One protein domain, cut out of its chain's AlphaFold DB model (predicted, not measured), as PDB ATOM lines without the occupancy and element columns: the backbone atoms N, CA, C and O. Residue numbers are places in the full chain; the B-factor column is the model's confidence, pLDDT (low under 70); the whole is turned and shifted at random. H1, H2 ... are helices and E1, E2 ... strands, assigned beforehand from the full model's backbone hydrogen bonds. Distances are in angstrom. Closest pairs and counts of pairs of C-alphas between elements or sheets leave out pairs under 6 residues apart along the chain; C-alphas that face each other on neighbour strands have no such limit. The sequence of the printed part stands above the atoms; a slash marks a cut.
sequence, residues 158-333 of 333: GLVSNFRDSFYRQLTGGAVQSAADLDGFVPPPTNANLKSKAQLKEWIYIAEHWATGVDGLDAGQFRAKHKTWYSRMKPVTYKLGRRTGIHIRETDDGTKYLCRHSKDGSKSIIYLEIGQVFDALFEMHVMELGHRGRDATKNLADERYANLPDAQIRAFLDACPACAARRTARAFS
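What this domain is: This is residues 158 to 333 of the 333 residues of the protein "Hypothetical protein" of Skeletonema marinoi (UniProt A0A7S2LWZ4). Look for an elongated shape of two lobes: in one, H3 crosses a face of a small three-stranded sheet, E1, E2 and E3, with H4 and H5 farther out at that end; the other is a cluster of crossed helices, H1, H2, H6, H7 and H8. From that cluster H9 leads away, and residues 328 to 333 stick out. The printed part has 176 residues; along the chain come H1 to H5, then E1 to E3, an antiparallel sheet in that order, then H6 to H9. It is mostly helix and only just compact, close to loose, with a radius of gyration of the C-alphas of 18.4 A and spans of 64 by 36 by 31 A.

Where its parts are: Find C-alpha 246 at (139.758, 157.541, 130.715), where E1, residues 246 to 250, begins; E2, 256 to 261, spans 15.5 A, and E3 is 268 to 270. Before them come H1, 158 to 171, 19.8 A long from C-alpha 158 at (170.221, 136.500, 123.545), H2, 179 to 184, H3, 197 to 208, 16.6 A, H4, 219 to 225, and H5, 227 to 230. After them come H6, 274 to 288, the longest at 20.9 A, H7, 294 to 304, H8, 310 to 319, and H9, 321 to 331, ending with C-alpha 331 at (169.042, 148.541, 99.523).

How they stand to each other: Start at the sheet, a meander, each strand the antiparallel neighbour of the one before. In the hairpin E1 and E2, N 249 and O 257 are 3.0 A apart; in the hairpin E2 and E3, N 260 and O 269 are 2.8 A apart. H3 is on the sheet at a height of 8.2 A, over E2 and across the strands at 67 degrees on the local plane; the closest C-alphas, of Ile 204 and Leu 258, are 5.8 A apart. H7 is on the sheet too, its Arg 304 C-alpha 5.2 A from that of Ile 269, the closest pair with E3. H6, with residues 281 to 285 alone, touches H7, closest at the C-alphas of His 285 and Thr 297, 5.7 A. H8 touches H7, closest at the C-alphas of Asp 310 and Lys 298, 6.7 A, and touches H1 at those of Ala 319 and Phe 167, 5.3 A. H2 touches H6, closest at the C-alphas of Leu 182 and Gly 275, 6.8 A. H9 touches H8 only at the corner, and only just, with 3 pairs of C-alphas within 8 A; the closest are those of Leu 317 and Cys 323, 6.4 A. H4 and H5 are close but not clearly touching, closest at the C-alphas of Arg 223 and Tyr 230, 6.6 A. Every O i to N i+4 pair is within hydrogen-bond range in H1, H3, H4, H7, H8 and H9, against 8 of 11 in H6 and 0 of 2 in H2, where 2 of 3 O i to N i+3 pairs are; H5 is too short for an i+4 pair.

The domain as a whole: The C-alphas of Gly 216 and Ser 333, the two farthest apart, are 67.6 A apart. The printed part has no cut; the links H2 to H3 and H5 to E1 are long. Look for pLDDT under 70 at residues 234 to 243 and 333.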
ATOM      1  N   GLY A 158     169.197 135.479 123.738       98.12
ATOM      2  CA  GLY A 158     170.221 136.500 123.545       98.12
ATOM      3  C   GLY A 158     169.783 137.558 122.532       98.12
ATOM      4  O   GLY A 158     169.942 138.758 122.770       98.12
ATOM      5  N   LEU A 159     169.180 137.136 121.419       97.88
ATOM      6  CA  LEU A 159     168.705 138.043 120.383       97.88
ATOM      7  C   LEU A 159     167.503 138.874 120.849       97.88
ATOM      8  O   LEU A 159     167.477 140.077 120.582       97.88
ATOM      9  N   VAL A 160     166.545 138.282 121.574       98.31
ATOM     10  CA  VAL A 160     165.414 139.029 122.156       98.31
ATOM     11  C   VAL A 160     165.900 140.037 123.196       98.31
ATOM     12  O   VAL A 160     165.438 141.180 123.182       98.31
ATOM     13  N   SER A 161     166.862 139.670 124.049       98.06
ATOM     14  CA  SER A 161     167.452 140.593 125.026       98.06
ATOM     15  C   SER A 161     168.138 141.779 124.343       98.06
ATOM     16  O   SER A 161     167.826 142.931 124.640       98.06
ATOM     17  N   ASN A 162     169.000 141.516 123.355       98.06
ATOM     18  CA  ASN A 162     169.683 142.567 122.594       98.06
ATOM     19  C   ASN A 162     168.701 143.464 121.827       98.06
ATOM     20  O   ASN A 162     168.893 144.679 121.736       98.06
ATOM     21  N   PHE A 163     167.634 142.881 121.272       98.25
ATOM     22  CA  PHE A 163     166.577 143.638 120.611       98.25
ATOM     23  C   PHE A 163     165.849 144.548 121.608       98.25
ATOM     24  O   PHE A 163     165.663 145.735 121.329       98.25
ATOM     25  N   ARG A 164     165.499 144.033 122.789       98.31
ATOM     26  CA  ARG A 164     164.868 144.815 123.856       98.31
ATOM     27  C   ARG A 164     165.738 145.997 124.285       98.31
ATOM     28  O   ARG A 164     165.236 147.120 124.352       98.31
ATOM     29  N   ASP A 165     167.031 145.773 124.497       98.12
ATOM     30  CA  ASP A 165     167.975 146.830 124.872       98.12
ATOM     31  C   ASP A 165     168.109 147.891 123.771       98.12
ATOM     32  O   ASP A 165     168.008 149.091 124.037       98.12
ATOM     33  N   SER A 166     168.257 147.460 122.514       98.00
ATOM     34  CA  SER A 166     168.312 148.357 121.352       98.00
ATOM     35  C   SER A 166     167.041 149.201 121.221       98.00
ATOM     36  O   SER A 166     167.112 150.416 121.022       98.00
ATOM     37  N   PHE A 167     165.873 148.581 121.408       98.12
ATOM     38  CA  PHE A 167     164.589 149.268 121.383       98.12
ATOM     39  C   PHE A 167     164.494 150.337 122.474       98.12
ATOM     40  O   PHE A 167     164.175 151.485 122.164       98.12
ATOM     41  N   TYR A 168     164.787 150.002 123.734       97.62
ATOM     42  CA  TYR A 168     164.690 150.973 124.826       97.62
ATOM     43  C   TYR A 168     165.711 152.098 124.707       97.62
ATOM     44  O   TYR A 168     165.375 153.254 124.982       97.62
ATOM     45  N   ARG A 169     166.915 151.805 124.209       97.38
ATOM     46  CA  ARG A 169     167.907 152.832 123.890       97.38
ATOM     47  C   ARG A 169     167.384 153.813 122.849       97.38
ATOM     48  O   ARG A 169     167.472 155.020 123.061       97.38
ATOM     49  N   GLN A 170     166.789 153.327 121.760       96.62
ATOM     50  CA  GLN A 170     166.188 154.198 120.744       96.62
ATOM     51  C   GLN A 170     164.987 154.976 121.292       96.62
ATOM     52  O   GLN A 170     164.902 156.192 121.122       96.62
ATOM     53  N   LEU A 171     164.079 154.293 121.991       96.25
ATOM     54  CA  LEU A 171     162.848 154.867 122.527       96.25
ATOM     55  C   LEU A 171     163.110 156.021 123.505       96.25
ATOM     56  O   LEU A 171     162.345 156.985 123.550       96.25
ATOM     57  N   THR A 172     164.176 155.909 124.295       95.62
ATOM     58  CA  THR A 172     164.542 156.881 125.332       95.62
ATOM     59  C   THR A 172     165.605 157.881 124.877       95.62
ATOM     60  O   THR A 172     166.042 158.705 125.678       95.62
ATOM     61  N   GLY A 173     166.036 157.831 123.611       94.94
ATOM     62  CA  GLY A 173     167.103 158.696 123.102       94.94
ATOM     63  C   GLY A 173     168.454 158.463 123.790       94.94
ATOM     64  O   GLY A 173     169.232 159.398 123.940       94.94
ATOM     65  N   GLY A 174     168.717 157.236 124.245       95.94
ATOM     66  CA  GLY A 174     169.958 156.841 124.913       95.94
ATOM     67  C   GLY A 174     169.983 157.051 126.428       95.94
ATOM     68  O   GLY A 174     170.992 156.731 127.052       95.94
ATOM     69  N   ALA A 175     168.901 157.546 127.039       95.44
ATOM     70  CA  ALA A 175     168.831 157.688 128.498       95.44
ATOM     71  C   ALA A 175     168.841 156.331 129.226       95.44
ATOM     72  O   ALA A 175     169.320 156.240 130.352       95.44
ATOM     73  N   VAL A 176     168.335 155.283 128.573       96.31
ATOM     74  CA  VAL A 176     168.344 153.898 129.056       96.31
ATOM     75  C   VAL A 176     169.248 153.077 128.144       96.31
ATOM     76  O   VAL A 176     169.061 153.079 126.927       96.31
ATOM     77  N   GLN A 177     170.248 152.399 128.711       94.25
ATOM     78  CA  GLN A 177     171.216 151.611 127.935       94.25
ATOM     79  C   GLN A 177     170.821 150.142 127.819       94.25
ATOM     80  O   GLN A 177     171.103 149.532 126.782       94.25
ATOM     81  N   SER A 178     170.159 149.624 128.857       94.62
ATOM     82  CA  SER A 178     169.634 148.266 128.950       94.62
ATOM     83  C   SER A 178     168.228 148.253 129.557       94.62
ATOM     84  O   SER A 178     167.835 149.170 130.279       94.62
ATOM     85  N   ALA A 179     167.465 147.190 129.312       92.88
ATOM     86  CA  ALA A 179     166.143 146.998 129.902       92.88
ATOM     87  C   ALA A 179     166.169 146.940 131.440       92.88
ATOM     88  O   ALA A 179     165.160 147.243 132.073       92.88
ATOM     89  N   ALA A 180     167.307 146.579 132.043       93.19
ATOM     90  CA  ALA A 180     167.475 146.541 133.494       93.19
ATOM     91  C   ALA A 180     167.456 147.943 134.130       93.19
ATOM     92  O   ALA A 180     167.002 148.098 135.260       93.19
ATOM     93  N   ASP A 181     167.878 148.976 133.396       93.81
ATOM     94  CA  ASP A 181     167.924 150.357 133.901       93.81
ATOM     95  C   ASP A 181     166.546 151.046 133.857       93.81
ATOM     96  O   ASP A 181     166.370 152.171 134.331       93.81
ATOM     97  N   LEU A 182     165.549 150.384 133.262       93.69
ATOM     98  CA  LEU A 182     164.256 150.981 132.947       93.69
ATOM     99  C   LEU A 182     163.420 151.298 134.194       93.69
ATOM    100  O   LEU A 182     162.670 152.274 134.183       93.69
ATOM    101  N   ASP A 183     163.574 150.528 135.271       90.56
ATOM    102  CA  ASP A 183     162.845 150.747 136.528       90.56
ATOM    103  C   ASP A 183     163.199 152.096 137.177       90.56
ATOM    104  O   ASP A 183     162.349 152.729 137.808       90.56
ATOM    105  N   GLY A 184     164.435 152.568 136.983       90.69
ATOM    106  CA  GLY A 184     164.892 153.882 137.443       90.69
ATOM    107  C   GLY A 184     164.530 155.030 136.499       90.69
ATOM    108  O   GLY A 184     164.637 156.201 136.873       90.69
ATOM    109  N   PHE A 185     164.091 154.731 135.274       94.19
ATOM    110  CA  PHE A 185     163.790 155.748 134.278       94.19
ATOM    111  C   PHE A 185     162.406 156.363 134.500       94.19
ATOM    112  O   PHE A 185     161.369 155.697 134.451       94.19
ATOM    113  N   VAL A 186     162.376 157.685 134.674       94.56
ATOM    114  CA  VAL A 186     161.136 158.459 134.792       94.56
ATOM    115  C   VAL A 186     160.930 159.264 133.509       94.56
ATOM    116  O   VAL A 186     161.623 160.262 133.296       94.56
ATOM    117  N   PRO A 187     159.970 158.878 132.644       92.62
ATOM    118  CA  PRO A 187     159.666 159.642 131.445       92.62
ATOM    119  C   PRO A 187     159.278 161.086 131.796       92.62
ATOM    120  O   PRO A 187     158.544 161.293 132.772       92.62
ATOM    121  N   PRO A 188     159.673 162.085 130.983       90.62
ATOM    122  CA  PRO A 188     159.263 163.466 131.196       90.62
ATOM    123  C   PRO A 188     157.735 163.582 131.341       90.62
ATOM    124  O   PRO A 188     157.009 162.992 130.532       90.62
ATOM    125  N   PRO A 189     157.211 164.369 132.301       84.38
ATOM    126  CA  PRO A 189     155.764 164.516 132.506       84.38
ATOM    127  C   PRO A 189     155.013 165.018 131.263       84.38
ATOM    128  O   PRO A 189     153.827 164.737 131.081       84.38
ATOM    129  N   THR A 190     155.713 165.743 130.386       83.88
ATOM    130  CA  THR A 190     155.206 166.247 129.104       83.88
ATOM    131  C   THR A 190     154.960 165.140 128.079       83.88
ATOM    132  O   THR A 190     154.130 165.316 127.185       83.88
ATOM    133  N   ASN A 191     155.618 163.982 128.201       86.12
ATOM    134  CA  ASN A 191     155.395 162.860 127.300       86.12
ATOM    135  C   ASN A 191     154.023 162.243 127.583       86.12
ATOM    136  O   ASN A 191     153.787 161.659 128.638       86.12
ATOM    137  N   ALA A 192     153.086 162.363 126.644       82.50
ATOM    138  CA  ALA A 192     151.728 161.874 126.852       82.50
ATOM    139  C   ALA A 192     151.625 160.339 126.892       82.50
ATOM    140  O   ALA A 192     150.719 159.833 127.551       82.50
ATOM    141  N   ASN A 193     152.546 159.625 126.235       88.88
ATOM    142  CA  ASN A 193     152.388 158.206 125.910       88.88
ATOM    143  C   ASN A 193     153.330 157.283 126.696       88.88
ATOM    144  O   ASN A 193     152.934 156.178 127.047       88.88
ATOM    145  N   LEU A 194     154.551 157.721 127.018       92.94
ATOM    146  CA  LEU A 194     155.466 156.935 127.855       92.94
ATOM    147  C   LEU A 194     155.190 157.172 129.332       92.94
ATOM    148  O   LEU A 194     155.194 158.320 129.782       92.94
ATOM    149  N   LYS A 195     154.948 156.093 130.076       93.94
ATOM    150  CA  LYS A 195     154.610 156.141 131.498       93.94
ATOM    151  C   LYS A 195     155.429 155.126 132.277       93.94
ATOM    152  O   LYS A 195     155.484 153.963 131.890       93.94
ATOM    153  N   SER A 196     156.058 155.560 133.364       95.12
ATOM    154  CA  SER A 196     156.617 154.626 134.345       95.12
ATOM    155  C   SER A 196     155.503 154.012 135.196       95.12
ATOM    156  O   SER A 196     154.387 154.539 135.262       95.12
ATOM    157  N   LYS A 197     155.826 152.932 135.911       94.50
ATOM    158  CA  LYS A 197     154.926 152.295 136.881       94.50
ATOM    159  C   LYS A 197     154.387 153.281 137.917       94.50
ATOM    160  O   LYS A 197     153.194 153.298 138.210       94.50
ATOM    161  N   ALA A 198     155.262 154.139 138.445       94.81
ATOM    162  CA  ALA A 198     154.898 155.165 139.420       94.81
ATOM    163  C   ALA A 198     153.926 156.199 138.830       94.81
ATOM    164  O   ALA A 198     152.931 156.534 139.470       94.81
ATOM    165  N   GLN A 199     154.159 156.642 137.588       93.75
ATOM    166  CA  GLN A 199     153.254 157.568 136.903       93.75
ATOM    167  C   GLN A 199     151.881 156.938 136.651       93.75
ATOM    168  O   GLN A 199     150.873 157.613 136.829       93.75
ATOM    169  N   LEU A 200     151.806 155.657 136.268       94.50
ATOM    170  CA  LEU A 200     150.511 154.984 136.113       94.50
ATOM    171  C   LEU A 200     149.769 154.831 137.442       94.50
ATOM    172  O   LEU A 200     148.562 155.044 137.472       94.50
ATOM    173  N   LYS A 201     150.466 154.529 138.545       95.62
ATOM    174  CA  LYS A 201     149.851 154.496 139.882       95.62
ATOM    175  C   LYS A 201     149.283 155.856 140.287       95.62
ATOM    176  O   LYS A 201     148.148 155.922 140.743       95.62
ATOM    177  N   GLU A 202     150.036 156.936 140.071       94.50
ATOM    178  CA  GLU A 202     149.550 158.303 140.300       94.50
ATOM    179  C   GLU A 202     148.313 158.602 139.441       94.50
ATOM    180  O   GLU A 202     147.339 159.188 139.900       94.50
ATOM    181  N   TRP A 203     148.324 158.169 138.183       94.00
ATOM    182  CA  TRP A 203     147.219 158.377 137.256       94.00
ATOM    183  C   TRP A 203     145.952 157.610 137.648       94.00
ATOM    184  O   TRP A 203     144.856 158.159 137.551       94.00
ATOM    185  N   ILE A 204     146.099 156.368 138.117       95.44
ATOM    186  CA  ILE A 204     145.003 155.584 138.696       95.44
ATOM    187  C   ILE A 204     144.459 156.319 139.921       95.44
ATOM    188  O   ILE A 204     143.270 156.610 139.954       95.44
ATOM    189  N   TYR A 205     145.326 156.739 140.845       95.62
ATOM    190  CA  TYR A 205     144.926 157.497 142.033       95.62
ATOM    191  C   TYR A 205     144.116 158.757 141.687       95.62
ATOM    192  O   TYR A 205     143.062 159.006 142.274       95.62
ATOM    193  N   ILE A 206     144.565 159.536 140.696       93.81
ATOM    194  CA  ILE A 206     143.842 160.727 140.229       93.81
ATOM    195  C   ILE A 206     142.476 160.352 139.648       93.81
ATOM    196  O   ILE A 206     141.496 161.055 139.898       93.81
ATOM    197  N   ALA A 207     142.400 159.281 138.857       92.25
ATOM    198  CA  ALA A 207     141.156 158.845 138.235       92.25
ATOM    199  C   ALA A 207     140.137 158.317 139.265       92.25
ATOM    200  O   ALA A 207     138.959 158.652 139.142       92.25
ATOM    201  N   GLU A 208     140.572 157.588 140.299       92.81
ATOM    202  CA  GLU A 208     139.709 157.096 141.390       92.81
ATOM    203  C   GLU A 208     139.044 158.243 142.148       92.81
ATOM    204  O   GLU A 208     137.838 158.236 142.385       92.81
ATOM    205  N   HIS A 209     139.823 159.272 142.472       93.69
ATOM    206  CA  HIS A 209     139.372 160.385 143.304       93.69
ATOM    207  C   HIS A 209     138.872 161.579 142.479       93.69
ATOM    208  O   HIS A 209     138.570 162.644 143.018       93.69
ATOM    209  N   TRP A 210     138.739 161.424 141.154       90.50
ATOM    210  CA  TRP A 210     138.334 162.510 140.257       90.50
ATOM    211  C   TRP A 210     136.934 163.055 140.574       90.50
ATOM    212  O   TRP A 210     136.656 164.249 140.397       90.50
ATOM    213  N   ALA A 211     136.026 162.178 141.004       86.94
ATOM    214  CA  ALA A 211     134.644 162.522 141.319       86.94
ATOM    215  C   ALA A 211     134.465 163.020 142.759       86.94
ATOM    216  O   ALA A 211     133.651 163.915 142.976       86.94
ATOM    217  N   THR A 212     135.231 162.475 143.704       90.94
ATOM    218  CA  THR A 212     135.023 162.647 145.149       90.94
ATOM    219  C   THR A 212     135.971 163.657 145.791       90.94
ATOM    220  O   THR A 212     135.587 164.312 146.754       90.94
ATOM    221  N   GLY A 213     137.183 163.824 145.254       92.38
ATOM    222  CA  GLY A 213     138.290 164.430 145.998       92.38
ATOM    223  C   GLY A 213     138.907 163.453 147.011       92.38
ATOM    224  O   GLY A 213     138.428 162.325 147.161       92.38
ATOM    225  N   VAL A 214     140.005 163.874 147.646       97.25
ATOM    226  CA  VAL A 214     140.811 163.116 148.630       97.25
ATOM    227  C   VAL A 214     141.824 164.058 149.304       97.25
ATOM    228  O   VAL A 214     141.972 165.205 148.882       97.25
ATOM    229  N   ASP A 215     142.514 163.604 150.354       95.44
ATOM    230  CA  ASP A 215     143.551 164.361 151.083       95.44
ATOM    231  C   ASP A 215     143.050 165.692 151.670       95.44
ATOM    232  O   ASP A 215     143.754 166.701 151.679       95.44
ATOM    233  N   GLY A 216     141.792 165.710 152.123       96.31
ATOM    234  CA  GLY A 216     141.136 166.914 152.642       96.31
ATOM    235  C   GLY A 216     140.738 167.934 151.569       96.31
ATOM    236  O   GLY A 216     140.281 169.020 151.914       96.31
ATOM    237  N   LEU A 217     140.894 167.599 150.283       95.81
ATOM    238  CA  LEU A 217     140.438 168.414 149.161       95.81
ATOM    239  C   LEU A 217     139.068 167.937 148.684       95.81
ATOM    240  O   LEU A 217     138.867 166.743 148.452       95.81
ATOM    241  N   ASP A 218     138.153 168.876 148.448       95.38
ATOM    242  CA  ASP A 218     136.925 168.563 147.717       95.38
ATOM    243  C   ASP A 218     137.222 168.225 146.241       95.38
ATOM    244  O   ASP A 218     138.314 168.471 145.714       95.38
ATOM    245  N   ALA A 219     136.233 167.675 145.533       89.88
ATOM    246  CA  ALA A 219     136.385 167.300 144.128       89.88
ATOM    247  C   ALA A 219     136.826 168.468 143.220       89.88
ATOM    248  O   ALA A 219     137.556 168.265 142.248       89.88
ATOM    249  N   GLY A 220     136.393 169.700 143.498       90.50
ATOM    250  CA  GLY A 220     136.776 170.885 142.732       90.50
ATOM    251  C   GLY A 220     138.240 171.264 142.948       90.50
ATOM    252  O   GLY A 220     138.974 171.473 141.978       90.50
ATOM    253  N   GLN A 221     138.678 171.299 144.204       94.62
ATOM    254  CA  GLN A 221     140.056 171.580 144.605       94.62
ATOM    255  C   GLN A 221     141.020 170.500 144.106       94.62
ATOM    256  O   GLN A 221     142.070 170.820 143.541       94.62
ATOM    257  N   PHE A 222     140.638 169.226 144.221       93.81
ATOM    258  CA  PHE A 222     141.417 168.104 143.703       93.81
ATOM    259  C   PHE A 222     141.628 168.224 142.184       93.81
ATOM    260  O   PHE A 222     142.759 168.189 141.693       93.81
ATOM    261  N   ARG A 223     140.563 168.497 141.416       91.06
ATOM    262  CA  ARG A 223     140.662 168.732 139.961       91.06
ATOM    263  C   ARG A 223     141.519 169.947 139.609       91.06
ATOM    264  O   ARG A 223     142.212 169.925 138.592       91.06
ATOM    265  N   ALA A 224     141.471 171.006 140.419       91.12
ATOM    266  CA  ALA A 224     142.295 172.196 140.224       91.12
ATOM    267  C   ALA A 224     143.788 171.901 140.450       91.12
ATOM    268  O   ALA A 224     144.616 172.350 139.654       91.12
ATOM    269  N   LYS A 225     144.127 171.095 141.466       93.06
ATOM    270  CA  LYS A 225     145.495 170.608 141.718       93.06
ATOM    271  C   LYS A 225     146.010 169.756 140.554       93.06
ATOM    272  O   LYS A 225     147.142 169.930 140.112       93.06
ATOM    273  N   HIS A 226     145.151 168.916 139.979       91.19
ATOM    274  CA  HIS A 226     145.471 168.045 138.842       91.19
ATOM    275  C   HIS A 226     144.996 168.630 137.493       91.19
ATOM    276  O   HIS A 226     144.470 167.933 136.622       91.19
ATOM    277  N   LYS A 227     145.197 169.937 137.270       86.31
ATOM    278  CA  LYS A 227     144.712 170.645 136.065       86.31
ATOM    279  C   LYS A 227     145.270 170.097 134.747       86.31
ATOM    280  O   LYS A 227     144.587 170.144 133.725       86.31
ATOM    281  N   THR A 228     146.492 169.569 134.744       80.44
ATOM    282  CA  THR A 228     147.105 168.929 133.561       80.44
ATOM    283  C   THR A 228     146.353 167.669 133.128       80.44
ATOM    284  O   THR A 228     146.340 167.325 131.947       80.44
ATOM    285  N   TRP A 229     145.669 167.030 134.075       81.06
ATOM    286  CA  TRP A 229     144.809 165.869 133.888       81.06
ATOM    287  C   TRP A 229     143.396 166.235 133.428       81.06
ATOM    288  O   TRP A 229     142.767 165.485 132.682       81.06
ATOM    289  N   TYR A 230     142.924 167.432 133.786       73.00
ATOM    290  CA  TYR A 230     141.581 167.914 133.461       73.00
ATOM    291  C   TYR A 230     141.238 167.810 131.978       73.00
ATOM    292  O   TYR A 230     140.147 167.371 131.639       73.00
ATOM    293  N   SER A 231     142.150 168.173 131.073       72.81
ATOM    294  CA  SER A 231     141.891 168.093 129.629       72.81
ATOM    295  C   SER A 231     141.649 166.666 129.131       72.81
ATOM    296  O   SER A 231     140.912 166.493 128.164       72.81
ATOM    297  N   ARG A 232     142.229 165.661 129.800       72.12
ATOM    298  CA  ARG A 232     142.132 164.234 129.452       72.12
ATOM    299  C   ARG A 232     140.917 163.564 130.085       72.12
ATOM    300  O   ARG A 232     140.315 162.687 129.478       72.12
ATOM    301  N   MET A 233     140.525 164.042 131.264       71.25
ATOM    302  CA  MET A 233     139.316 163.630 131.980       71.25
ATOM    303  C   MET A 233     138.064 164.394 131.533       71.25
ATOM    304  O   MET A 233     137.000 164.232 132.124       71.25
ATOM    305  N   LYS A 234     138.144 165.251 130.507       66.00
ATOM    306  CA  LYS A 234     136.939 165.864 129.941       66.00
ATOM    307  C   LYS A 234     136.070 164.792 129.280       66.00
ATOM    308  O   LYS A 234     136.613 163.885 128.643       66.00
ATOM    309  N   PRO A 235     134.738 164.923 129.378       65.06
ATOM    310  CA  PRO A 235     133.824 164.113 128.597       65.06
ATOM    311  C   PRO A 235     134.205 164.115 127.119       65.06
ATOM    312  O   PRO A 235     134.348 165.182 126.513       65.06
ATOM    313  N   VAL A 236     134.378 162.928 126.542       64.38
ATOM    314  CA  VAL A 236     134.570 162.796 125.099       64.38
ATOM    315  C   VAL A 236     133.180 162.816 124.482       64.38
ATOM    316  O   VAL A 236     132.448 161.835 124.533       64.38
ATOM    317  N   THR A 237     132.804 163.957 123.908       54.75
ATOM    318  CA  THR A 237     131.453 164.189 123.371       54.75
ATOM    319  C   THR A 237     131.102 163.296 122.179       54.75
ATOM    320  O   THR A 237     129.933 163.168 121.827       54.75
ATOM    321  N   TYR A 238     132.091 162.655 121.552       54.25
ATOM    322  CA  TYR A 238     131.881 161.797 120.392       54.25
ATOM    323  C   TYR A 238     131.694 160.330 120.816       54.25
ATOM    324  O   TYR A 238     132.609 159.729 121.373       54.25
ATOM    325  N   LYS A 239     130.509 159.759 120.543       63.09
ATOM    326  CA  LYS A 239     130.085 158.352 120.775       63.09
ATOM    327  C   LYS A 239     130.041 157.846 122.226       63.09
ATOM    328  O   LYS A 239     129.320 156.896 122.499       63.09
ATOM    329  N   LEU A 240     130.738 158.492 123.156       60.94
ATOM    330  CA  LEU A 240     130.798 158.116 124.576       60.94
ATOM    331  C   LEU A 240     129.807 158.893 125.461       60.94
ATOM    332  O   LEU A 240     129.768 158.714 126.681       60.94
ATOM    333  N   GLY A 241     128.997 159.769 124.863       67.50
ATOM    334  CA  GLY A 241     128.079 160.640 125.591       67.50
ATOM    335  C   GLY A 241     128.838 161.616 126.491       67.50
ATOM    336  O   GLY A 241     129.664 162.393 126.018       67.50
ATOM    337  N   ARG A 242     128.549 161.593 127.798       62.81
ATOM    338  CA  ARG A 242     129.236 162.424 128.804       62.81
ATOM    339  C   ARG A 242     130.349 161.696 129.570       62.81
ATOM    340  O   ARG A 242     130.863 162.256 130.536       62.81
ATOM    341  N   ARG A 243     130.731 160.480 129.159       68.81
ATOM    342  CA  ARG A 243     131.798 159.713 129.822       68.81
ATOM    343  C   ARG A 243     133.160 160.364 129.588       68.81
ATOM    344  O   ARG A 243     133.441 160.879 128.501       68.81
ATOM    345  N   THR A 244     134.009 160.327 130.609       75.31
ATOM    346  CA  THR A 244     135.427 160.672 130.474       75.31
ATOM    347  C   THR A 244     136.099 159.657 129.555       75.31
ATOM    348  O   THR A 244     135.729 158.488 129.530       75.31
ATOM    349  N   GLY A 245     137.075 160.089 128.754       80.38
ATOM    350  CA  GLY A 245     137.765 159.166 127.843       80.38
ATOM    351  C   GLY A 245     138.591 158.097 128.569       80.38
ATOM    352  O   GLY A 245     138.880 157.058 127.979       80.38
ATOM    353  N   ILE A 246     138.959 158.378 129.820       89.06
ATOM    354  CA  ILE A 246     139.758 157.541 130.715       89.06
ATOM    355  C   ILE A 246     138.858 157.010 131.827       89.06
ATOM    356  O   ILE A 246     138.025 157.753 132.355       89.06
ATOM    357  N   HIS A 247     139.067 155.753 132.197       90.38
ATOM    358  CA  HIS A 247     138.394 155.072 133.298       90.38
ATOM    359  C   HIS A 247     139.319 154.025 133.920       90.38
ATOM    360  O   HIS A 247     140.409 153.765 133.410       90.38
ATOM    361  N   ILE A 248     138.895 153.429 135.030       93.69
ATOM    362  CA  ILE A 248     139.636 152.361 135.705       93.69
ATOM    363  C   ILE A 248     138.876 151.061 135.522       93.69
ATOM    364  O   ILE A 248     137.645 151.041 135.539       93.69
ATOM    365  N   ARG A 249     139.620 149.974 135.339       94.38
ATOM    366  CA  ARG A 249     139.087 148.622 135.449       94.38
ATOM    367  C   ARG A 249     139.868 147.835 136.475       94.38
ATOM    368  O   ARG A 249     141.084 147.956 136.541       94.38
ATOM    369  N   GLU A 250     139.140 147.042 137.237       93.81
ATOM    370  CA  GLU A 250     139.679 146.113 138.216       93.81
ATOM    371  C   GLU A 250     139.524 144.697 137.660       93.81
ATOM    372  O   GLU A 250     138.493 144.373 137.060       93.81
ATOM    373  N   THR A 251     140.583 143.902 137.753       90.81
ATOM    374  CA  THR A 251     140.577 142.473 137.425       90.81
ATOM    375  C   THR A 251     140.171 141.646 138.646       90.81
ATOM    376  O   THR A 251     140.097 142.167 139.757       90.81
ATOM    377  N   ASP A 252     139.890 140.356 138.453       89.75
ATOM    378  CA  ASP A 252     139.372 139.470 139.512       89.75
ATOM    379  C   ASP A 252     140.333 139.309 140.710       89.75
ATOM    380  O   ASP A 252     139.920 138.955 141.810       89.75
ATOM    381  N   ASP A 253     141.619 139.593 140.505       91.44
ATOM    382  CA  ASP A 253     142.679 139.617 141.519       91.44
ATOM    383  C   ASP A 253     142.764 140.950 142.296       91.44
ATOM    384  O   ASP A 253     143.643 141.116 143.143       91.44
ATOM    385  N   GLY A 254     141.882 141.913 142.008       92.81
ATOM    386  CA  GLY A 254     141.885 143.255 142.596       92.81
ATOM    387  C   GLY A 254     142.897 144.215 141.960       92.81
ATOM    388  O   GLY A 254     143.059 145.352 142.417       92.81
ATOM    389  N   THR A 255     143.602 143.796 140.903       94.12
ATOM    390  CA  THR A 255     144.562 144.668 140.223       94.12
ATOM    391  C   THR A 255     143.825 145.725 139.402       94.12
ATOM    392  O   THR A 255     142.969 145.437 138.567       94.12
ATOM    393  N   LYS A 256     144.178 146.995 139.619       95.69
ATOM    394  CA  LYS A 256     143.574 148.131 138.916       95.69
ATOM    395  C   LYS A 256     144.419 148.568 137.732       95.69
ATOM    396  O   LYS A 256     145.619 148.811 137.857       95.69
ATOM    397  N   TYR A 257     143.759 148.756 136.597       96.06
ATOM    398  CA  TYR A 257     144.352 149.211 135.351       96.06
ATOM    399  C   TYR A 257     143.708 150.506 134.887       96.06
ATOM    400  O   TYR A 257     142.482 150.628 134.791       96.06
ATOM    401  N   LEU A 258     144.556 151.463 134.514       95.81
ATOM    402  CA  LEU A 258     144.099 152.644 133.808       95.81
ATOM    403  C   LEU A 258     143.736 152.261 132.375       95.81
ATOM    404  O   LEU A 258     144.554 151.715 131.632       95.81
ATOM    405  N   CYS A 259     142.517 152.591 131.983       95.12
ATOM    406  CA  CYS A 259     141.966 152.276 130.681       95.12
ATOM    407  C   CYS A 259     141.541 153.541 129.946       95.12
ATOM    408  O   CYS A 259     141.271 154.594 130.526       95.12
ATOM    409  N   ARG A 260     141.440 153.404 128.631       91.69
ATOM    410  CA  ARG A 260     140.734 154.324 127.755       91.69
ATOM    411  C   ARG A 260     139.649 153.553 127.021       91.69
ATOM    412  O   ARG A 260     139.793 152.362 126.754       91.69
ATOM    413  N   HIS A 261     138.578 154.233 126.649       89.62
ATOM    414  CA  HIS A 261     137.659 153.690 125.660       89.62
ATOM    415  C   HIS A 261     138.304 153.620 124.265       89.62
ATOM    416  O   HIS A 261     139.014 154.544 123.846       89.62
ATOM    417  N   SER A 262     138.010 152.552 123.524       89.50
ATOM    418  CA  SER A 262     138.287 152.467 122.088       89.50
ATOM    419  C   SER A 262     137.576 153.592 121.320       89.50
ATOM    420  O   SER A 262     136.676 154.262 121.830       89.50
ATOM    421  N   LYS A 263     137.972 153.827 120.063       83.06
ATOM    422  CA  LYS A 263     137.435 154.930 119.237       83.06
ATOM    423  C   LYS A 263     135.912 154.871 119.041       83.06
ATOM    424  O   LYS A 263     135.269 155.904 118.867       83.06
ATOM    425  N   ASP A 264     135.346 153.674 119.024       83.56
ATOM    426  CA  ASP A 264     133.910 153.401 118.941       83.56
ATOM    427  C   ASP A 264     133.227 153.297 120.318       83.56
ATOM    428  O   ASP A 264     132.004 153.242 120.382       83.56
ATOM    429  N   GLY A 265     134.002 153.305 121.405       84.94
ATOM    430  CA  GLY A 265     133.527 153.199 122.780       84.94
ATOM    431  C   GLY A 265     133.152 151.790 123.239       84.94
ATOM    432  O   GLY A 265     132.734 151.631 124.384       84.94
ATOM    433  N   SER A 266     133.311 150.780 122.379       87.19
ATOM    434  CA  SER A 266     132.864 149.407 122.640       87.19
ATOM    435  C   SER A 266     133.796 148.614 123.555       87.19
ATOM    436  O   SER A 266     133.350 147.665 124.196       87.19
ATOM    437  N   LYS A 267     135.076 148.995 123.641       91.94
ATOM    438  CA  LYS A 267     136.107 148.285 124.406       91.94
ATOM    439  C   LYS A 267     136.834 149.212 125.369       91.94
ATOM    440  O   LYS A 267     136.947 150.419 125.152       91.94
ATOM    441  N   SER A 268     137.370 148.608 126.420       94.12
ATOM    442  CA  SER A 268     138.393 149.190 127.280       94.12
ATOM    443  C   SER A 268     139.761 148.708 126.811       94.12
ATOM    444  O   SER A 268     139.985 147.499 126.739       94.12
ATOM    445  N   ILE A 269     140.654 149.648 126.514       95.44
ATOM    446  CA  ILE A 269     142.047 149.410 126.125       95.44
ATOM    447  C   ILE A 269     142.976 149.981 127.196       95.44
ATOM    448  O   ILE A 269     142.729 151.075 127.708       95.44
ATOM    449  N   ILE A 270     144.018 149.243 127.568       96.75
ATOM    450  CA  ILE A 270     144.841 149.580 128.739       96.75
ATOM    451  C   ILE A 270     145.965 150.556 128.400       96.75
ATOM    452  O   ILE A 270     146.462 150.593 127.273       96.75
ATOM    453  N   TYR A 271     146.397 151.327 129.393       97.06
ATOM    454  CA  TYR A 271     147.689 152.005 129.358       97.06
ATOM    455  C   TYR A 271     148.792 151.044 129.806       97.06
ATOM    456  O   TYR A 271     148.705 150.474 130.891       97.06
ATOM    457  N   LEU A 272     149.835 150.907 128.993       97.38
ATOM    458  CA  LEU A 272     151.023 150.127 129.331       97.38
ATOM    459  C   LEU A 272     152.045 150.968 130.087       97.38
ATOM    460  O   LEU A 272     152.274 152.136 129.748       97.38
ATOM    461  N   GLU A 273     152.713 150.358 131.064       96.31
ATOM    462  CA  GLU A 273     153.965 150.915 131.571       96.31
ATOM    463  C   GLU A 273     155.088 150.695 130.553       96.31
ATOM    464  O   GLU A 273     155.044 149.775 129.735       96.31
ATOM    465  N   ILE A 274     156.119 151.536 130.602       96.38
ATOM    466  CA  ILE A 274     157.221 151.511 129.635       96.38
ATOM    467  C   ILE A 274     157.896 150.129 129.537       96.38
ATOM    468  O   ILE A 274     158.231 149.699 128.432       96.38
ATOM    469  N   GLY A 275     158.011 149.398 130.652       96.00
ATOM    470  CA  GLY A 275     158.569 148.040 130.696       96.00
ATOM    471  C   GLY A 275     157.769 146.988 129.937       96.00
ATOM    472  O   GLY A 275     158.335 145.991 129.513       96.00
ATOM    473  N   GLN A 276     156.486 147.235 129.685       97.38
ATOM    474  CA  GLN A 276     155.609 146.316 128.957       97.38
ATOM    475  C   GLN A 276     155.509 146.642 127.462       97.38
ATOM    476  O   GLN A 276     155.012 145.835 126.680       97.38
ATOM    477  N   VAL A 277     155.971 147.827 127.040       97.75
ATOM    478  CA  VAL A 277     155.837 148.289 125.648       97.75
ATOM    479  C   VAL A 277     156.571 147.371 124.673       97.75
ATOM    480  O   VAL A 277     156.037 147.084 123.603       97.75
ATOM    481  N   PHE A 278     157.774 146.901 125.024       98.44
ATOM    482  CA  PHE A 278     158.519 145.981 124.164       98.44
ATOM    483  C   PHE A 278     157.744 144.684 123.956       98.44
ATOM    484  O   PHE A 278     157.532 144.290 122.816       98.44
ATOM    485  N   ASP A 279     157.300 144.053 125.043       98.56
ATOM    486  CA  ASP A 279     156.617 142.763 124.996       98.56
ATOM    487  C   ASP A 279     155.300 142.843 124.215       98.56
ATOM    488  O   ASP A 279     155.036 141.999 123.361       98.56
ATOM    489  N   ALA A 280     154.532 143.922 124.398       98.50
ATOM    490  CA  ALA A 280     153.328 144.186 123.614       98.50
ATOM    491  C   ALA A 280     153.605 144.298 122.108       98.50
ATOM    492  O   ALA A 280     152.877 143.738 121.287       98.50
ATOM    493  N   LEU A 281     154.646 145.042 121.722       98.62
ATOM    494  CA  LEU A 281     155.018 145.198 120.316       98.62
ATOM    495  C   LEU A 281     155.634 143.917 119.748       98.62
ATOM    496  O   LEU A 281     155.398 143.606 118.582       98.62
ATOM    497  N   PHE A 282     156.371 143.160 120.560       98.62
ATOM    498  CA  PHE A 282     156.945 141.871 120.194       98.62
ATOM    499  C   PHE A 282     155.853 140.850 119.895       98.62
ATOM    500  O   PHE A 282     155.842 140.270 118.814       98.62
ATOM    501  N   GLU A 283     154.875 140.708 120.779       98.44
ATOM    502  CA  GLU A 283     153.710 139.859 120.561       98.44
ATOM    503  C   GLU A 283     152.984 140.189 119.254       98.44
ATOM    504  O   GLU A 283     152.844 139.344 118.371       98.44
ATOM    505  N   MET A 284     152.598 141.454 119.079       98.44
ATOM    506  CA  MET A 284     151.852 141.877 117.898       98.44
ATOM    507  C   MET A 284     152.671 141.708 116.617       98.44
ATOM    508  O   MET A 284     152.207 141.111 115.650       98.44
ATOM    509  N   HIS A 285     153.888 142.248 116.575       98.50
ATOM    510  CA  HIS A 285     154.670 142.309 115.343       98.50
ATOM    511  C   HIS A 285     155.361 140.985 115.014       98.50
ATOM    512  O   HIS A 285     155.352 140.561 113.859       98.50
ATOM    513  N   VAL A 286     155.998 140.362 116.004       98.19
ATOM    514  CA  VAL A 286     156.853 139.187 115.814       98.19
ATOM    515  C   VAL A 286     156.024 137.909 115.882       98.19
ATOM    516  O   VAL A 286     156.104 137.099 114.959       98.19
ATOM    517  N   MET A 287     155.199 137.751 116.921       98.12
ATOM    518  CA  MET A 287     154.481 136.495 117.172       98.12
ATOM    519  C   MET A 287     153.223 136.353 116.316       98.12
ATOM    520  O   MET A 287     153.028 135.321 115.680       98.12
ATOM    521  N   GLU A 288     152.378 137.382 116.263       97.69
ATOM    522  CA  GLU A 288     151.088 137.291 115.571       97.69
ATOM    523  C   GLU A 288     151.183 137.658 114.089       97.69
ATOM    524  O   GLU A 288     150.635 136.980 113.220       97.69
ATOM    525  N   LEU A 289     151.877 138.754 113.781       97.69
ATOM    526  CA  LEU A 289     151.914 139.293 112.427       97.69
ATOM    527  C   LEU A 289     153.047 138.729 111.565       97.69
ATOM    528  O   LEU A 289     153.068 139.022 110.368       97.69
ATOM    529  N   GLY A 290     153.994 137.969 112.121       97.31
ATOM    530  CA  GLY A 290     155.124 137.418 111.359       97.31
ATOM    531  C   GLY A 290     155.950 138.507 110.668       97.31
ATOM    532  O   GLY A 290     156.321 138.397 109.498       97.31
ATOM    533  N   HIS A 291     156.182 139.608 111.377       96.62
ATOM    534  CA  HIS A 291     156.845 140.812 110.899       96.62
ATOM    535  C   HIS A 291     156.166 141.535 109.724       96.62
ATOM    536  O   HIS A 291     156.844 142.072 108.836       96.62
ATOM    537  N   ARG A 292     154.830 141.571 109.684       91.88
ATOM    538  CA  ARG A 292     154.124 142.470 108.755       91.88
ATOM    539  C   ARG A 292     154.402 143.933 109.098       91.88
ATOM    540  O   ARG A 292     154.746 144.285 110.223       91.88
ATOM    541  N   GLY A 293     154.272 144.775 108.074       90.50
ATOM    542  CA  GLY A 293     154.675 146.175 108.104       90.50
ATOM    543  C   GLY A 293     154.014 147.023 109.197       90.50
ATOM    544  O   GLY A 293     153.112 146.604 109.925       90.50
ATOM    545  N   ARG A 294     154.481 148.268 109.269       96.44
ATOM    546  CA  ARG A 294     154.094 149.263 110.274       96.44
ATOM    547  C   ARG A 294     152.587 149.423 110.442       96.44
ATOM    548  O   ARG A 294     152.120 149.407 111.576       96.44
ATOM    549  N   ASP A 295     151.839 149.526 109.348       97.50
ATOM    550  CA  ASP A 295     150.402 149.817 109.411       97.50
ATOM    551  C   ASP A 295     149.607 148.676 110.059       97.50
ATOM    552  O   ASP A 295     148.735 148.924 110.886       97.50
ATOM    553  N   ALA A 296     149.967 147.420 109.772       97.56
ATOM    554  CA  ALA A 296     149.346 146.260 110.412       97.56
ATOM    555  C   ALA A 296     149.616 146.243 111.926       97.56
ATOM    556  O   ALA A 296     148.703 146.030 112.720       97.56
ATOM    557  N   THR A 297     150.859 146.540 112.319       98.06
ATOM    558  CA  THR A 297     151.247 146.619 113.736       98.06
ATOM    559  C   THR A 297     150.520 147.771 114.438       98.06
ATOM    560  O   THR A 297     150.047 147.615 115.560       98.06
ATOM    561  N   LYS A 298     150.375 148.922 113.769       97.25
ATOM    562  CA  LYS A 298     149.679 150.099 114.302       97.25
ATOM    563  C   LYS A 298     148.192 149.856 114.517       97.25
ATOM    564  O   LYS A 298     147.676 150.247 115.561       97.25
ATOM    565  N   ASN A 299     147.527 149.219 113.558       96.50
ATOM    566  CA  ASN A 299     146.106 148.904 113.669       96.50
ATOM    567  C   ASN A 299     145.849 147.997 114.878       96.50
ATOM    568  O   ASN A 299     144.981 148.299 115.691       96.50
ATOM    569  N   LEU A 300     146.667 146.955 115.056       96.75
ATOM    570  CA  LEU A 300     146.535 146.048 116.196       96.75
ATOM    571  C   LEU A 300     146.851 146.740 117.534       96.75
ATOM    572  O   LEU A 300     146.153 146.528 118.525       96.75
ATOM    573  N   ALA A 301     147.854 147.623 117.549       97.06
ATOM    574  CA  ALA A 301     148.196 148.414 118.727       97.06
ATOM    575  C   ALA A 301     147.045 149.339 119.160       97.06
ATOM    576  O   ALA A 301     146.735 149.398 120.348       97.06
ATOM    577  N   ASP A 302     146.382 150.009 118.211       94.50
ATOM    578  CA  ASP A 302     145.234 150.888 118.484       94.50
ATOM    579  C   ASP A 302     144.008 150.146 119.018       94.50
ATOM    580  O   ASP A 302     143.187 150.729 119.730       94.50
ATOM    581  N   GLU A 303     143.870 148.867 118.675       94.50
ATOM    582  CA  GLU A 303     142.784 148.019 119.160       94.50
ATOM    583  C   GLU A 303     142.997 147.525 120.594       94.50
ATOM    584  O   GLU A 303     142.015 147.190 121.260       94.50
ATOM    585  N   ARG A 304     144.248 147.464 121.069       96.25
ATOM    586  CA  ARG A 304     144.609 146.828 122.349       96.25
ATOM    587  C   ARG A 304     145.080 147.810 123.416       96.25
ATOM    588  O   ARG A 304     144.791 147.605 124.597       96.25
ATOM    589  N   TYR A 305     145.761 148.887 123.022       97.44
ATOM    590  CA  TYR A 305     146.514 149.732 123.947       97.44
ATOM    591  C   TYR A 305     146.262 151.226 123.733       97.44
ATOM    592  O   TYR A 305     146.201 151.732 122.615       97.44
ATOM    593  N   ALA A 306     146.158 151.969 124.833       95.00
ATOM    594  CA  ALA A 306     145.809 153.386 124.820       95.00
ATOM    595  C   ALA A 306     146.989 154.320 124.492       95.00
ATOM    596  O   ALA A 306     146.764 155.482 124.138       95.00
ATOM    597  N   ASN A 307     148.233 153.848 124.649       95.50
ATOM    598  CA  ASN A 307     149.438 154.683 124.656       95.50
ATOM    599  C   ASN A 307     150.603 154.164 123.794       95.50
ATOM    600  O   ASN A 307     151.755 154.469 124.100       95.50
ATOM    601  N   LEU A 308     150.306 153.465 122.691       97.00
ATOM    602  CA  LEU A 308     151.289 153.048 121.678       97.00
ATOM    603  C   LEU A 308     151.195 153.908 120.400       97.00
ATOM    604  O   LEU A 308     150.640 153.485 119.384       97.00
ATOM    605  N   PRO A 309     151.703 155.155 120.411       95.94
ATOM    606  CA  PRO A 309     151.731 155.997 119.230       95.94
ATOM    607  C   PRO A 309     152.700 155.447 118.183       95.94
ATOM    608  O   PRO A 309     153.649 154.718 118.464       95.94
ATOM    609  N   ASP A 310     152.515 155.928 116.962       96.38
ATOM    610  CA  ASP A 310     153.289 155.528 115.794       96.38
ATOM    611  C   ASP A 310     154.815 155.648 115.962       96.38
ATOM    612  O   ASP A 310     155.560 154.795 115.488       96.38
ATOM    613  N   ALA A 311     155.285 156.671 116.681       96.31
ATOM    614  CA  ALA A 311     156.708 156.872 116.945       96.31
ATOM    615  C   ALA A 311     157.342 155.711 117.736       96.31
ATOM    616  O   ALA A 311     158.468 155.322 117.440       96.31
ATOM    617  N   GLN A 312     156.617 155.124 118.697       97.56
ATOM    618  CA  GLN A 312     157.111 153.970 119.460       97.56
ATOM    619  C   GLN A 312     157.177 152.720 118.582       97.56
ATOM    620  O   GLN A 312     158.146 151.969 118.644       97.56
ATOM    621  N   ILE A 313     156.180 152.537 117.712       98.12
ATOM    622  CA  ILE A 313     156.157 151.431 116.750       98.12
ATOM    623  C   ILE A 313     157.325 151.551 115.772       98.12
ATOM    624  O   ILE A 313     157.999 150.563 115.513       98.12
ATOM    625  N   ARG A 314     157.614 152.753 115.256       97.31
ATOM    626  CA  ARG A 314     158.787 152.972 114.395       97.31
ATOM    627  C   ARG A 314     160.086 152.617 115.105       97.31
ATOM    628  O   ARG A 314     160.828 151.812 114.562       97.31
ATOM    629  N   ALA A 315     160.301 153.116 116.324       97.38
ATOM    630  CA  ALA A 315     161.485 152.768 117.115       97.38
ATOM    631  C   ALA A 315     161.633 151.244 117.293       97.38
ATOM    632  O   ALA A 315     162.718 150.692 117.143       97.38
ATOM    633  N   PHE A 316     160.529 150.530 117.528       98.44
ATOM    634  CA  PHE A 316     160.540 149.067 117.611       98.44
ATOM    635  C   PHE A 316     160.911 148.395 116.281       98.44
ATOM    636  O   PHE A 316     161.765 147.514 116.240       98.44
ATOM    637  N   LEU A 317     160.306 148.820 115.170       97.75
ATOM    638  CA  LEU A 317     160.598 148.277 113.836       97.75
ATOM    639  C   LEU A 317     162.006 148.632 113.343       97.75
ATOM    640  O   LEU A 317     162.592 147.899 112.541       97.75
ATOM    641  N   ASP A 318     162.550 149.758 113.785       96.94
ATOM    642  CA  ASP A 318     163.911 150.187 113.486       96.94
ATOM    643  C   ASP A 318     164.934 149.352 114.258       96.94
ATOM    644  O   ASP A 318     165.912 148.908 113.657       96.94
ATOM    645  N   ALA A 319     164.648 149.017 115.518       97.69
ATOM    646  CA  ALA A 319     165.456 148.106 116.326       97.69
ATOM    647  C   ALA A 319     165.283 146.609 115.974       97.69
ATOM    648  O   ALA A 319     166.149 145.804 116.314       97.69
ATOM    649  N   CYS A 320     164.198 146.216 115.294       98.25
ATOM    650  CA  CYS A 320     163.894 144.814 114.991       98.25
ATOM    651  C   CYS A 320     164.921 144.186 114.023       98.25
ATOM    652  O   CYS A 320     164.998 144.617 112.864       98.25
ATOM    653  N   PRO A 321     165.648 143.119 114.420       97.56
ATOM    654  CA  PRO A 321     166.733 142.554 113.613       97.56
ATOM    655  C   PRO A 321     166.242 141.963 112.284       97.56
ATOM    656  O   PRO A 321     166.851 142.187 111.237       97.56
ATOM    657  N   ALA A 322     165.087 141.291 112.279       96.88
ATOM    658  CA  ALA A 322     164.509 140.708 111.064       96.88
ATOM    659  C   ALA A 322     164.005 141.767 110.065       96.88
ATOM    660  O   ALA A 322     163.987 141.538 108.850       96.88
ATOM    661  N   CYS A 323     163.550 142.923 110.555       96.94
ATOM    662  CA  CYS A 323     163.139 144.046 109.709       96.94
ATOM    663  C   CYS A 323     164.352 144.823 109.197       96.94
ATOM    664  O   CYS A 323     164.390 145.178 108.019       96.94
ATOM    665  N   ALA A 324     165.367 145.022 110.042       95.06
ATOM    666  CA  ALA A 324     166.630 145.636 109.656       95.06
ATOM    667  C   ALA A 324     167.325 144.845 108.539       95.06
ATOM    668  O   ALA A 324     167.613 145.423 107.493       95.06
ATOM    669  N   ALA A 325     167.480 143.526 108.692       94.31
ATOM    670  CA  ALA A 325     168.077 142.666 107.667       94.31
ATOM    671  C   ALA A 325     167.343 142.762 106.316       94.31
ATOM    672  O   ALA A 325     167.975 142.891 105.267       94.31
ATOM    673  N   ARG A 326     166.001 142.784 106.330       94.19
ATOM    674  CA  ARG A 326     165.186 142.966 105.116       94.19
ATOM    675  C   ARG A 326     165.356 144.339 104.472       94.19
ATOM    676  O   ARG A 326     165.374 144.416 103.246       94.19
ATOM    677  N   ARG A 327     165.461 145.416 105.260       93.44
ATOM    678  CA  ARG A 327     165.734 146.765 104.731       93.44
ATOM    679  C   ARG A 327     167.100 146.815 104.052       93.44
ATOM    680  O   ARG A 327     167.187 147.320 102.940       93.44
ATOM    681  N   THR A 328     168.124 146.238 104.680       92.00
ATOM    682  CA  THR A 328     169.476 146.171 104.114       92.00
ATOM    683  C   THR A 328     169.497 145.372 102.815       92.00
ATOM    684  O   THR A 328     170.004 145.870 101.820       92.00
ATOM    685  N   ALA A 329     168.872 144.191 102.769       92.81
ATOM    686  CA  ALA A 329     168.811 143.376 101.551       92.81
ATOM    687  C   ALA A 329     168.160 144.113 100.365       92.81
ATOM    688  O   ALA A 329     168.640 144.007  99.243       92.81
ATOM    689  N   ARG A 330     167.107 144.904 100.619       90.38
ATOM    690  CA  ARG A 330     166.439 145.725  99.593       90.38
ATOM    691  C   ARG A 330     167.258 146.920  99.114       90.38
ATOM    692  O   ARG A 330     167.002 147.415  98.030       90.38
ATOM    693  N   ALA A 331     168.186 147.425  99.923       89.00
ATOM    694  CA  ALA A 331     169.042 148.541  99.523       89.00
ATOM    695  C   ALA A 331     170.133 148.116  98.521       89.00
ATOM    696  O   ALA A 331     170.709 148.971  97.856       89.00
ATOM    697  N   PHE A 332     170.410 146.812  98.430       84.31
ATOM    698  CA  PHE A 332     171.410 146.229  97.532       84.31
ATOM    699  C   PHE A 332     170.810 145.509  96.313       84.31
ATOM    700  O   PHE A 332     171.571 145.005  95.489       84.31
ATOM    701  N   SER A 333     169.478 145.439  96.208       67.50
ATOM    702  CA  SER A 333     168.744 144.885  95.060       67.50
ATOM    703  C   SER A 333     168.266 145.989  94.132       67.50
ATOM    704  O   SER A 333     168.452 145.851  92.907       67.50
TER     705      SER A 333